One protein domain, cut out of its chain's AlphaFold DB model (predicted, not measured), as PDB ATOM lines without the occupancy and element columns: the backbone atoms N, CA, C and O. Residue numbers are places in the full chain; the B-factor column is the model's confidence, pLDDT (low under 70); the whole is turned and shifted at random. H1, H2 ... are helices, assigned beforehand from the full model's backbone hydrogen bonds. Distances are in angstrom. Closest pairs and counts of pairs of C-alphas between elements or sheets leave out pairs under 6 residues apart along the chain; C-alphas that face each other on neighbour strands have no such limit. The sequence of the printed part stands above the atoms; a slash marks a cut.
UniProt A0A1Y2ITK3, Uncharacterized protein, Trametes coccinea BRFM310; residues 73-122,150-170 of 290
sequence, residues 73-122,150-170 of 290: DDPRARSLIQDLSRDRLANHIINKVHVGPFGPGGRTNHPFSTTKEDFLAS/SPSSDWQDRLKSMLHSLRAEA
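AT A GLANCE: This is residues 73 to 122 and 150 to 170 of the 290 residues of an uncharacterized protein of Trametes coccinea BRFM310 (UniProt A0A1Y2ITK3). Five helices make a loose, flat, open frame: H1, H2, H3 and H4 follow one another round an arch, and the long H5 runs along its open side. The printed part has 71 residues, all helix by class, radius of gyration of the C-alphas 14.4 A, spanning 39 by 35 by 19 A.

HOW THE PARTS SIT: Start at H1, residues 75 to 84, and H2, residues 88 to 99: close but not clearly touching, closest C-alphas Leu 84 and Ala 90, 6.0 A. H3, residues 104 to 109, touches H2 only at the corner, through residues 98 to 99 of H2 alone; closest C-alphas Val 99 and Gly 106, 4.6 A. H4, residues 116 to 122, is apart from the other helices. H5, residues 153 to 170, and H1 are near each other. Each O i to N i+4 pair is within hydrogen-bond range in H1 to H4, 13 of 14 in H5.

IN THESE COORDINATES: Find C-alpha 75 at (569.745, 350.098, 387.045), where H1 begins. From C-alpha 153 at (555.024, 334.041, 391.156), H5 runs 26.4 A.

THE WHOLE: Residues 123 to 149 are not printed; C-alphas 122 and 150 are 13.8 A apart. Residues 111 to 122 have pLDDT under 70.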
ATOM      1  N   ASP A  73     564.742 346.294 390.366       93.19
ATOM      2  CA  ASP A  73     565.537 347.446 390.820       93.19
ATOM      3  C   ASP A  73     566.965 347.480 390.237       93.19
ATOM      4  O   ASP A  73     567.817 348.236 390.713       93.19
ATOM      5  N   ASP A  74     567.264 346.665 389.216       94.25
ATOM      6  CA  ASP A  74     568.555 346.711 388.519       94.25
ATOM      7  C   ASP A  74     568.626 347.984 387.643       94.25
ATOM      8  O   ASP A  74     567.804 348.151 386.734       94.25
ATOM      9  N   PRO A  75     569.602 348.892 387.860       93.25
ATOM     10  CA  PRO A  75     569.745 350.098 387.045       93.25
ATOM     11  C   PRO A  75     569.936 349.804 385.550       93.25
ATOM     12  O   PRO A  75     569.504 350.605 384.723       93.25
ATOM     13  N   ARG A  76     570.526 348.658 385.178       94.06
ATOM     14  CA  ARG A  76     570.695 348.267 383.767       94.06
ATOM     15  C   ARG A  76     569.354 347.957 383.115       94.06
ATOM     16  O   ARG A  76     569.082 348.427 382.013       94.06
ATOM     17  N   ALA A  77     568.505 347.208 383.819       95.62
ATOM     18  CA  ALA A  77     567.150 346.915 383.373       95.62
ATOM     19  C   ALA A  77     566.330 348.206 383.263       95.62
ATOM     20  O   ALA A  77     565.702 348.443 382.235       95.62
ATOM     21  N   ARG A  78     566.408 349.093 384.262       95.62
ATOM     22  CA  ARG A  78     565.721 350.395 384.227       95.62
ATOM     23  C   ARG A  78     566.176 351.272 383.059       95.62
ATOM     24  O   ARG A  78     565.324 351.839 382.382       95.62
ATOM     25  N   SER A  79     567.482 351.344 382.789       97.12
ATOM     26  CA  SER A  79     568.021 352.075 381.633       97.12
ATOM     27  C   SER A  79     567.496 351.504 380.317       97.12
ATOM     28  O   SER A  79     567.046 352.259 379.461       97.12
ATOM     29  N   LEU A  80     567.490 350.175 380.170       97.38
ATOM     30  CA  LEU A  80     566.960 349.515 378.977       97.38
ATOM     31  C   LEU A  80     565.468 349.820 378.776       97.38
ATOM     32  O   LEU A  80     565.055 350.168 377.673       97.38
ATOM     33  N   ILE A  81     564.661 349.725 379.836       98.00
ATOM     34  CA  ILE A  81     563.229 350.049 379.783       98.00
ATOM     35  C   ILE A  81     563.018 351.526 379.431       98.00
ATOM     36  O   ILE A  81     562.153 351.835 378.611       98.00
ATOM     37  N   GLN A  82     563.829 352.434 379.978       98.25
ATOM     38  CA  GLN A  82     563.775 353.855 379.643       98.25
ATOM     39  C   GLN A  82     564.098 354.104 378.162       98.25
ATOM     40  O   GLN A  82     563.382 354.859 377.503       98.25
ATOM     41  N   ASP A  83     565.126 353.457 377.615       98.38
ATOM     42  CA  ASP A  83     565.478 353.589 376.199       98.38
ATOM     43  C   ASP A  83     564.385 353.013 375.283       98.38
ATOM     44  O   ASP A  83     563.985 353.677 374.324       98.38
ATOM     45  N   LEU A  84     563.832 351.840 375.616       98.19
ATOM     46  CA  LEU A  84     562.717 351.231 374.881       98.19
ATOM     47  C   LEU A  84     561.445 352.084 374.949       98.19
ATOM     48  O   LEU A  84     560.731 352.195 373.955       98.19
ATOM     49  N   SER A  85     561.178 352.741 376.080       98.12
ATOM     50  CA  SER A  85     559.986 353.584 376.261       98.12
ATOM     51  C   SER A  85     559.938 354.816 375.345       98.12
ATOM     52  O   SER A  85     558.888 355.450 375.227       98.12
ATOM     53  N   ARG A  86     561.044 355.153 374.661       98.31
ATOM     54  CA  ARG A  86     561.061 356.201 373.627       98.31
ATOM     55  C   ARG A  86     560.245 355.809 372.396       98.31
ATOM     56  O   ARG A  86     559.724 356.691 371.713       98.31
ATOM     57  N   ASP A  87     560.120 354.512 372.115       98.62
ATOM     58  CA  ASP A  87     559.229 354.014 371.072       98.62
ATOM     59  C   ASP A  87     557.789 353.900 371.596       98.62
ATOM     60  O   ASP A  87     557.527 353.364 372.675       98.62
ATOM     61  N   ARG A  88     556.824 354.412 370.820       98.19
ATOM     62  CA  ARG A  88     555.416 354.474 371.247       98.19
ATOM     63  C   ARG A  88     554.802 353.088 371.425       98.19
ATOM     64  O   ARG A  88     554.031 352.888 372.365       98.19
ATOM     65  N   LEU A  89     555.119 352.153 370.528       98.06
ATOM     66  CA  LEU A  89     554.581 350.797 370.580       98.06
ATOM     67  C   LEU A  89     555.204 350.029 371.745       98.06
ATOM     68  O   LEU A  89     554.478 349.408 372.521       98.06
ATOM     69  N   ALA A  90     556.521 350.127 371.918       98.31
ATOM     70  CA  ALA A  90     557.224 349.515 373.036       98.31
ATOM     71  C   ALA A  90     556.711 350.041 374.382       98.31
ATOM     72  O   ALA A  90     556.399 349.240 375.262       98.31
ATOM     73  N   ASN A  91     556.529 351.358 374.531       98.44
ATOM     74  CA  ASN A  91     555.953 351.943 375.743       98.44
ATOM     75  C   ASN A  91     554.534 351.417 376.013       98.44
ATOM     76  O   ASN A  91     554.196 351.067 377.141       98.44
ATOM     77  N   HIS A  92     553.699 351.299 374.976       98.19
ATOM     78  CA  HIS A  92     552.366 350.715 375.121       98.19
ATOM     79  C   HIS A  92     552.423 349.252 375.588       98.19
ATOM     80  O   HIS A  92     551.689 348.879 376.503       98.19
ATOM     81  N   ILE A  93     553.316 348.438 375.015       97.94
ATOM     82  CA  ILE A  93     553.521 347.041 375.426       97.94
ATOM     83  C   ILE A  93     554.007 346.972 376.879       97.94
ATOM     84  O   ILE A  93     553.439 346.221 377.666       97.94
ATOM     85  N   ILE A  94     554.998 347.783 377.256       98.06
ATOM     86  CA  ILE A  94     555.527 347.857 378.626       98.06
ATOM     87  C   ILE A  94     554.408 348.199 379.613       98.06
ATOM     88  O   ILE A  94     554.268 347.518 380.626       98.06
ATOM     89  N   ASN A  95     553.571 349.192 379.300       97.94
ATOM     90  CA  ASN A  95     552.444 349.571 380.153       97.94
ATOM     91  C   ASN A  95     551.404 348.451 380.267       97.94
ATOM     92  O   ASN A  95     550.926 348.189 381.369       97.94
ATOM     93  N   LYS A  96     551.090 347.753 379.166       96.88
ATOM     94  CA  LYS A  96     550.187 346.592 379.192       96.88
ATOM     95  C   LYS A  96     550.720 345.478 380.084       96.88
ATOM     96  O   LYS A  96     549.972 344.975 380.912       96.88
ATOM     97  N   VAL A  97     551.997 345.132 379.946       96.75
ATOM     98  CA  VAL A  97     552.617 344.105 380.791       96.75
ATOM     99  C   VAL A  97     552.680 344.567 382.239       96.75
ATOM    100  O   VAL A  97     552.402 343.775 383.123       96.75
ATOM    101  N   HIS A  98     552.974 345.843 382.504       95.88
ATOM    102  CA  HIS A  98     553.059 346.390 383.859       95.88
ATOM    103  C   HIS A  98     551.753 346.244 384.655       95.88
ATOM    104  O   HIS A  98     551.797 345.867 385.829       95.88
ATOM    105  N   VAL A  99     550.607 346.525 384.025       95.69
ATOM    106  CA  VAL A  99     549.275 346.374 384.644       95.69
ATOM    107  C   VAL A  99     548.706 344.958 384.515       95.69
ATOM    108  O   VAL A  99     547.729 344.633 385.184       95.69
ATOM    109  N   GLY A 100     549.296 344.130 383.651       91.88
ATOM    110  CA  GLY A 100     548.885 342.756 383.393       91.88
ATOM    111  C   GLY A 100     549.188 341.804 384.555       91.88
ATOM    112  O   GLY A 100     549.918 342.159 385.482       91.88
ATOM    113  N   PRO A 101     548.670 340.565 384.506       90.19
ATOM    114  CA  PRO A 101     548.761 339.601 385.606       90.19
ATOM    115  C   PRO A 101     550.206 339.246 385.975       90.19
ATOM    116  O   PRO A 101     550.505 338.985 387.133       90.19
ATOM    117  N   PHE A 102     551.134 339.280 385.018       91.81
ATOM    118  CA  PHE A 102     552.550 339.026 385.290       91.81
ATOM    119  C   PHE A 102     553.364 340.302 385.555       91.81
ATOM    120  O   PHE A 102     554.565 340.236 385.825       91.81
ATOM    121  N   GLY A 103     552.720 341.465 385.493       93.31
ATOM    122  CA  GLY A 103     553.317 342.759 385.764       93.31
ATOM    123  C   GLY A 103     553.430 343.078 387.248       93.31
ATOM    124  O   GLY A 103     552.663 342.561 388.059       93.31
ATOM    125  N   PRO A 104     554.330 343.993 387.636       92.25
ATOM    126  CA  PRO A 104     554.423 344.451 389.018       92.25
ATOM    127  C   PRO A 104     553.110 345.052 389.537       92.25
ATOM    128  O   PRO A 104     552.726 344.750 390.660       92.25
ATOM    129  N   GLY A 105     552.411 345.850 388.719       91.44
ATOM    130  CA  GLY A 105     551.156 346.499 389.109       91.44
ATOM    131  C   GLY A 105     549.965 345.539 389.151       91.44
ATOM    132  O   GLY A 105     549.131 345.627 390.049       91.44
ATOM    133  N   GLY A 106     549.890 344.579 388.227       88.25
ATOM    134  CA  GLY A 106     548.839 343.557 388.277       88.25
ATOM    135  C   GLY A 106     549.010 342.605 389.461       88.25
ATOM    136  O   GLY A 106     548.035 342.301 390.143       88.25
ATOM    137  N   ARG A 107     550.251 342.217 389.788       86.25
ATOM    138  CA  ARG A 107     550.553 341.343 390.937       86.25
ATOM    139  C   ARG A 107     550.251 341.989 392.292       86.25
ATOM    140  O   ARG A 107     549.894 341.272 393.220       86.25
ATOM    141  N   THR A 108     550.379 343.314 392.428       84.69
ATOM    142  CA  THR A 108     549.986 344.014 393.667       84.69
ATOM    143  C   THR A 108     548.474 344.119 393.818       84.69
ATOM    144  O   THR A 108     547.968 344.033 394.932       84.69
ATOM    145  N   ASN A 109     547.754 344.292 392.706       80.44
ATOM    146  CA  ASN A 109     546.295 344.418 392.710       80.44
ATOM    147  C   ASN A 109     545.592 343.058 392.803       80.44
ATOM    148  O   ASN A 109     544.462 342.981 393.276       80.44
ATOM    149  N   HIS A 110     546.271 341.995 392.377       71.38
ATOM    150  CA  HIS A 110     545.796 340.624 392.447       71.38
ATOM    151  C   HIS A 110     546.896 339.749 393.062       71.38
ATOM    152  O   HIS A 110     547.630 339.075 392.331       71.38
ATOM    153  N   PRO A 111     547.065 339.757 394.400       64.19
ATOM    154  CA  PRO A 111     547.976 338.823 395.039       64.19
ATOM    155  C   PRO A 111     547.528 337.415 394.643       64.19
ATOM    156  O   PRO A 111     546.403 337.005 394.917       64.19
ATOM    157  N   PHE A 112     548.398 336.681 393.956       59.97
ATOM    158  CA  PHE A 112     548.167 335.329 393.424       59.97
ATOM    159  C   PHE A 112     547.904 334.266 394.515       59.97
ATOM    160  O   PHE A 112     548.049 333.071 394.270       59.97
ATOM    161  N   SER A 113     547.578 334.676 395.741       49.19
ATOM    162  CA  SER A 113     547.674 333.847 396.935       49.19
ATOM    163  C   SER A 113     546.362 333.269 397.445       49.19
ATOM    164  O   SER A 113     546.424 332.583 398.459       49.19
ATOM    165  N   THR A 114     545.199 333.508 396.831       48.53
ATOM    166  CA  THR A 114     543.961 333.011 397.461       48.53
ATOM    167  C   THR A 114     543.491 331.668 396.922       48.53
ATOM    168  O   THR A 114     543.171 330.814 397.736       48.53
ATOM    169  N   THR A 115     543.558 331.381 395.621       48.41
ATOM    170  CA  THR A 115     543.231 330.034 395.118       48.41
ATOM    171  C   THR A 115     543.748 329.823 393.699       48.41
ATOM    172  O   THR A 115     543.697 330.713 392.849       48.41
ATOM    173  N   LYS A 116     544.220 328.602 393.417       58.34
ATOM    174  CA  LYS A 116     544.557 328.143 392.059       58.34
ATOM    175  C   LYS A 116     543.342 328.286 391.134       58.34
ATOM    176  O   LYS A 116     543.508 328.556 389.947       58.34
ATOM    177  N   GLU A 117     542.142 328.153 391.695       58.66
ATOM    178  CA  GLU A 117     540.862 328.355 391.030       58.66
ATOM    179  C   GLU A 117     540.657 329.785 390.515       58.66
ATOM    180  O   GLU A 117     540.061 329.921 389.460       58.66
ATOM    181  N   ASP A 118     541.169 330.831 391.169       52.75
ATOM    182  CA  ASP A 118     540.927 332.229 390.761       52.75
ATOM    183  C   ASP A 118     541.845 332.648 389.598       52.75
ATOM    184  O   ASP A 118     541.435 333.311 388.647       52.75
ATOM    185  N   PHE A 119     543.085 332.148 389.598       59.97
ATOM    186  CA  PHE A 119     543.996 332.255 388.453       59.97
ATOM    187  C   PHE A 119     543.497 331.436 387.257       59.97
ATOM    188  O   PHE A 119     543.533 331.897 386.116       59.97
ATOM    189  N   LEU A 120     542.999 330.222 387.513       63.22
ATOM    190  CA  LEU A 120     542.354 329.428 386.475       63.22
ATOM    191  C   LEU A 120     541.049 330.087 386.021       63.22
ATOM    192  O   LEU A 120     540.816 330.120 384.828       63.22
ATOM    193  N   ALA A 121     540.237 330.702 386.874       57.09
ATOM    194  CA  ALA A 121     539.045 331.437 386.448       57.09
ATOM    195  C   ALA A 121     539.407 332.675 385.610       57.09
ATOM    196  O   ALA A 121     538.759 332.952 384.604       57.09
ATOM    197  N   SER A 122     540.498 333.365 385.946       52.88
ATOM    198  CA  SER A 122     541.037 334.485 385.167       52.88
ATOM    199  C   SER A 122     541.550 334.080 383.777       52.88
ATOM    200  O   SER A 122     541.524 334.913 382.871       52.88
ATOM    201  N   SER A 150     553.826 326.996 383.267       76.94
ATOM    202  CA  SER A 150     553.342 328.363 383.482       76.94
ATOM    203  C   SER A 150     554.233 329.056 384.519       76.94
ATOM    204  O   SER A 150     554.480 328.476 385.580       76.94
ATOM    205  N   PRO A 151     554.716 330.282 384.256       85.38
ATOM    206  CA  PRO A 151     555.633 330.970 385.157       85.38
ATOM    207  C   PRO A 151     554.953 331.262 386.498       85.38
ATOM    208  O   PRO A 151     553.982 332.015 386.560       85.38
ATOM    209  N   SER A 152     555.467 330.674 387.578       85.50
ATOM    210  CA  SER A 152     554.947 330.924 388.921       85.50
ATOM    211  C   SER A 152     555.416 332.279 389.461       85.50
ATOM    212  O   SER A 152     556.456 332.809 389.062       85.50
ATOM    213  N   SER A 153     554.651 332.834 390.406       84.38
ATOM    214  CA  SER A 153     555.024 334.041 391.156       84.38
ATOM    215  C   SER A 153     556.400 333.877 391.815       84.38
ATOM    216  O   SER A 153     557.290 334.701 391.609       84.38
ATOM    217  N   ASP A 154     556.613 332.755 392.506       85.38
ATOM    218  CA  ASP A 154     557.877 332.449 393.182       85.38
ATOM    219  C   ASP A 154     559.056 332.357 392.212       85.38
ATOM    220  O   ASP A 154     560.171 332.761 392.543       85.38
ATOM    221  N   TRP A 155     558.831 331.827 391.004       89.88
ATOM    222  CA  TRP A 155     559.859 331.786 389.967       89.88
ATOM    223  C   TRP A 155     560.279 333.200 389.549       89.88
ATOM    224  O   TRP A 155     561.479 333.475 389.474       89.88
ATOM    225  N   GLN A 156     559.323 334.115 389.348       91.00
ATOM    226  CA  GLN A 156     559.631 335.514 389.033       91.00
ATOM    227  C   GLN A 156     560.397 336.192 390.171       91.00
ATOM    228  O   GLN A 156     561.344 336.934 389.923       91.00
ATOM    229  N   ASP A 157     560.020 335.933 391.424       90.31
ATOM    230  CA  ASP A 157     560.653 336.572 392.582       90.31
ATOM    231  C   ASP A 157     562.078 336.047 392.812       90.31
ATOM    232  O   ASP A 157     562.994 336.828 393.088       90.31
ATOM    233  N   ARG A 158     562.314 334.749 392.577       92.31
ATOM    234  CA  ARG A 158     563.668 334.176 392.517       92.31
ATOM    235  C   ARG A 158     564.497 334.804 391.399       92.31
ATOM    236  O   ARG A 158     565.662 335.127 391.617       92.31
ATOM    237  N   LEU A 159     563.904 335.010 390.223       91.44
ATOM    238  CA  LEU A 159     564.583 335.643 389.094       91.44
ATOM    239  C   LEU A 159     564.952 337.104 389.403       91.44
ATOM    240  O   LEU A 159     566.085 337.511 389.148       91.44
ATOM    241  N   LYS A 160     564.043 337.870 390.022       90.56
ATOM    242  CA  LYS A 160     564.327 339.226 390.526       90.56
ATOM    243  C   LYS A 160     565.483 339.216 391.523       90.56
ATOM    244  O   LYS A 160     566.427 339.987 391.371       90.56
ATOM    245  N   SER A 161     565.449 338.311 392.503       92.44
ATOM    246  CA  SER A 161     566.526 338.157 393.489       92.44
ATOM    247  C   SER A 161     567.873 337.856 392.822       92.44
ATOM    248  O   SER A 161     568.864 338.509 393.138       92.44
ATOM    249  N   MET A 162     567.903 336.969 391.824       92.75
ATOM    250  CA  MET A 162     569.119 336.650 391.072       92.75
ATOM    251  C   MET A 162     569.691 337.867 390.329       92.75
ATOM    252  O   MET A 162     570.906 338.076 390.346       92.75
ATOM    253  N   LEU A 163     568.840 338.706 389.722       90.12
ATOM    254  CA  LEU A 163     569.277 339.961 389.093       90.12
ATOM    255  C   LEU A 163     569.921 340.916 390.114       90.12
ATOM    256  O   LEU A 163     570.916 341.573 389.801       90.12
ATOM    257  N   HIS A 164     569.409 340.951 391.347       87.69
ATOM    258  CA  HIS A 164     570.009 341.723 392.439       87.69
ATOM    259  C   HIS A 164     571.338 341.140 392.928       87.69
ATOM    260  O   HIS A 164     572.284 341.896 393.149       87.69
ATOM    261  N   SER A 165     571.444 339.818 393.059       88.81
ATOM    262  CA  SER A 165     572.680 339.156 393.494       88.81
ATOM    263  C   SER A 165     573.826 339.370 392.506       88.81
ATOM    264  O   SER A 165     574.923 339.740 392.917       88.81
ATOM    265  N   LEU A 166     573.572 339.241 391.199       84.38
ATOM    266  CA  LEU A 166     574.597 339.459 390.168       84.38
ATOM    267  C   LEU A 166     575.180 340.880 390.198       84.38
ATOM    268  O   LEU A 166     576.340 341.087 389.845       84.38
ATOM    269  N   ARG A 167     574.398 341.867 390.649       80.12
ATOM    270  CA  ARG A 167     574.885 343.234 390.865       80.12
ATOM    271  C   ARG A 167     575.865 343.316 392.037       80.12
ATOM    272  O   ARG A 167     576.862 344.032 391.930       80.12
ATOM    273  N   ALA A 168     575.562 342.645 393.147       76.62
ATOM    274  CA  ALA A 168     576.418 342.656 394.332       76.62
ATOM    275  C   ALA A 168     577.797 342.061 394.008       76.62
ATOM    276  O   ALA A 168     578.812 342.673 394.333       76.62
ATOM    277  N   GLU A 169     577.821 340.954 393.262       79.00
ATOM    278  CA  GLU A 169     579.057 340.295 392.816       79.00
ATOM    279  C   GLU A 169     579.872 341.152 391.833       79.00
ATOM    280  O   GLU A 169     581.086 341.287 391.966       79.00
ATOM    281  N   ALA A 170     579.218 341.814 390.871       74.31
ATOM    282  CA  ALA A 170     579.913 342.707 389.937       74.31
ATOM    283  C   ALA A 170     580.531 343.940 390.624       74.31
ATOM    284  O   ALA A 170     581.461 344.547 390.097       74.31
TER     285      ALA A 170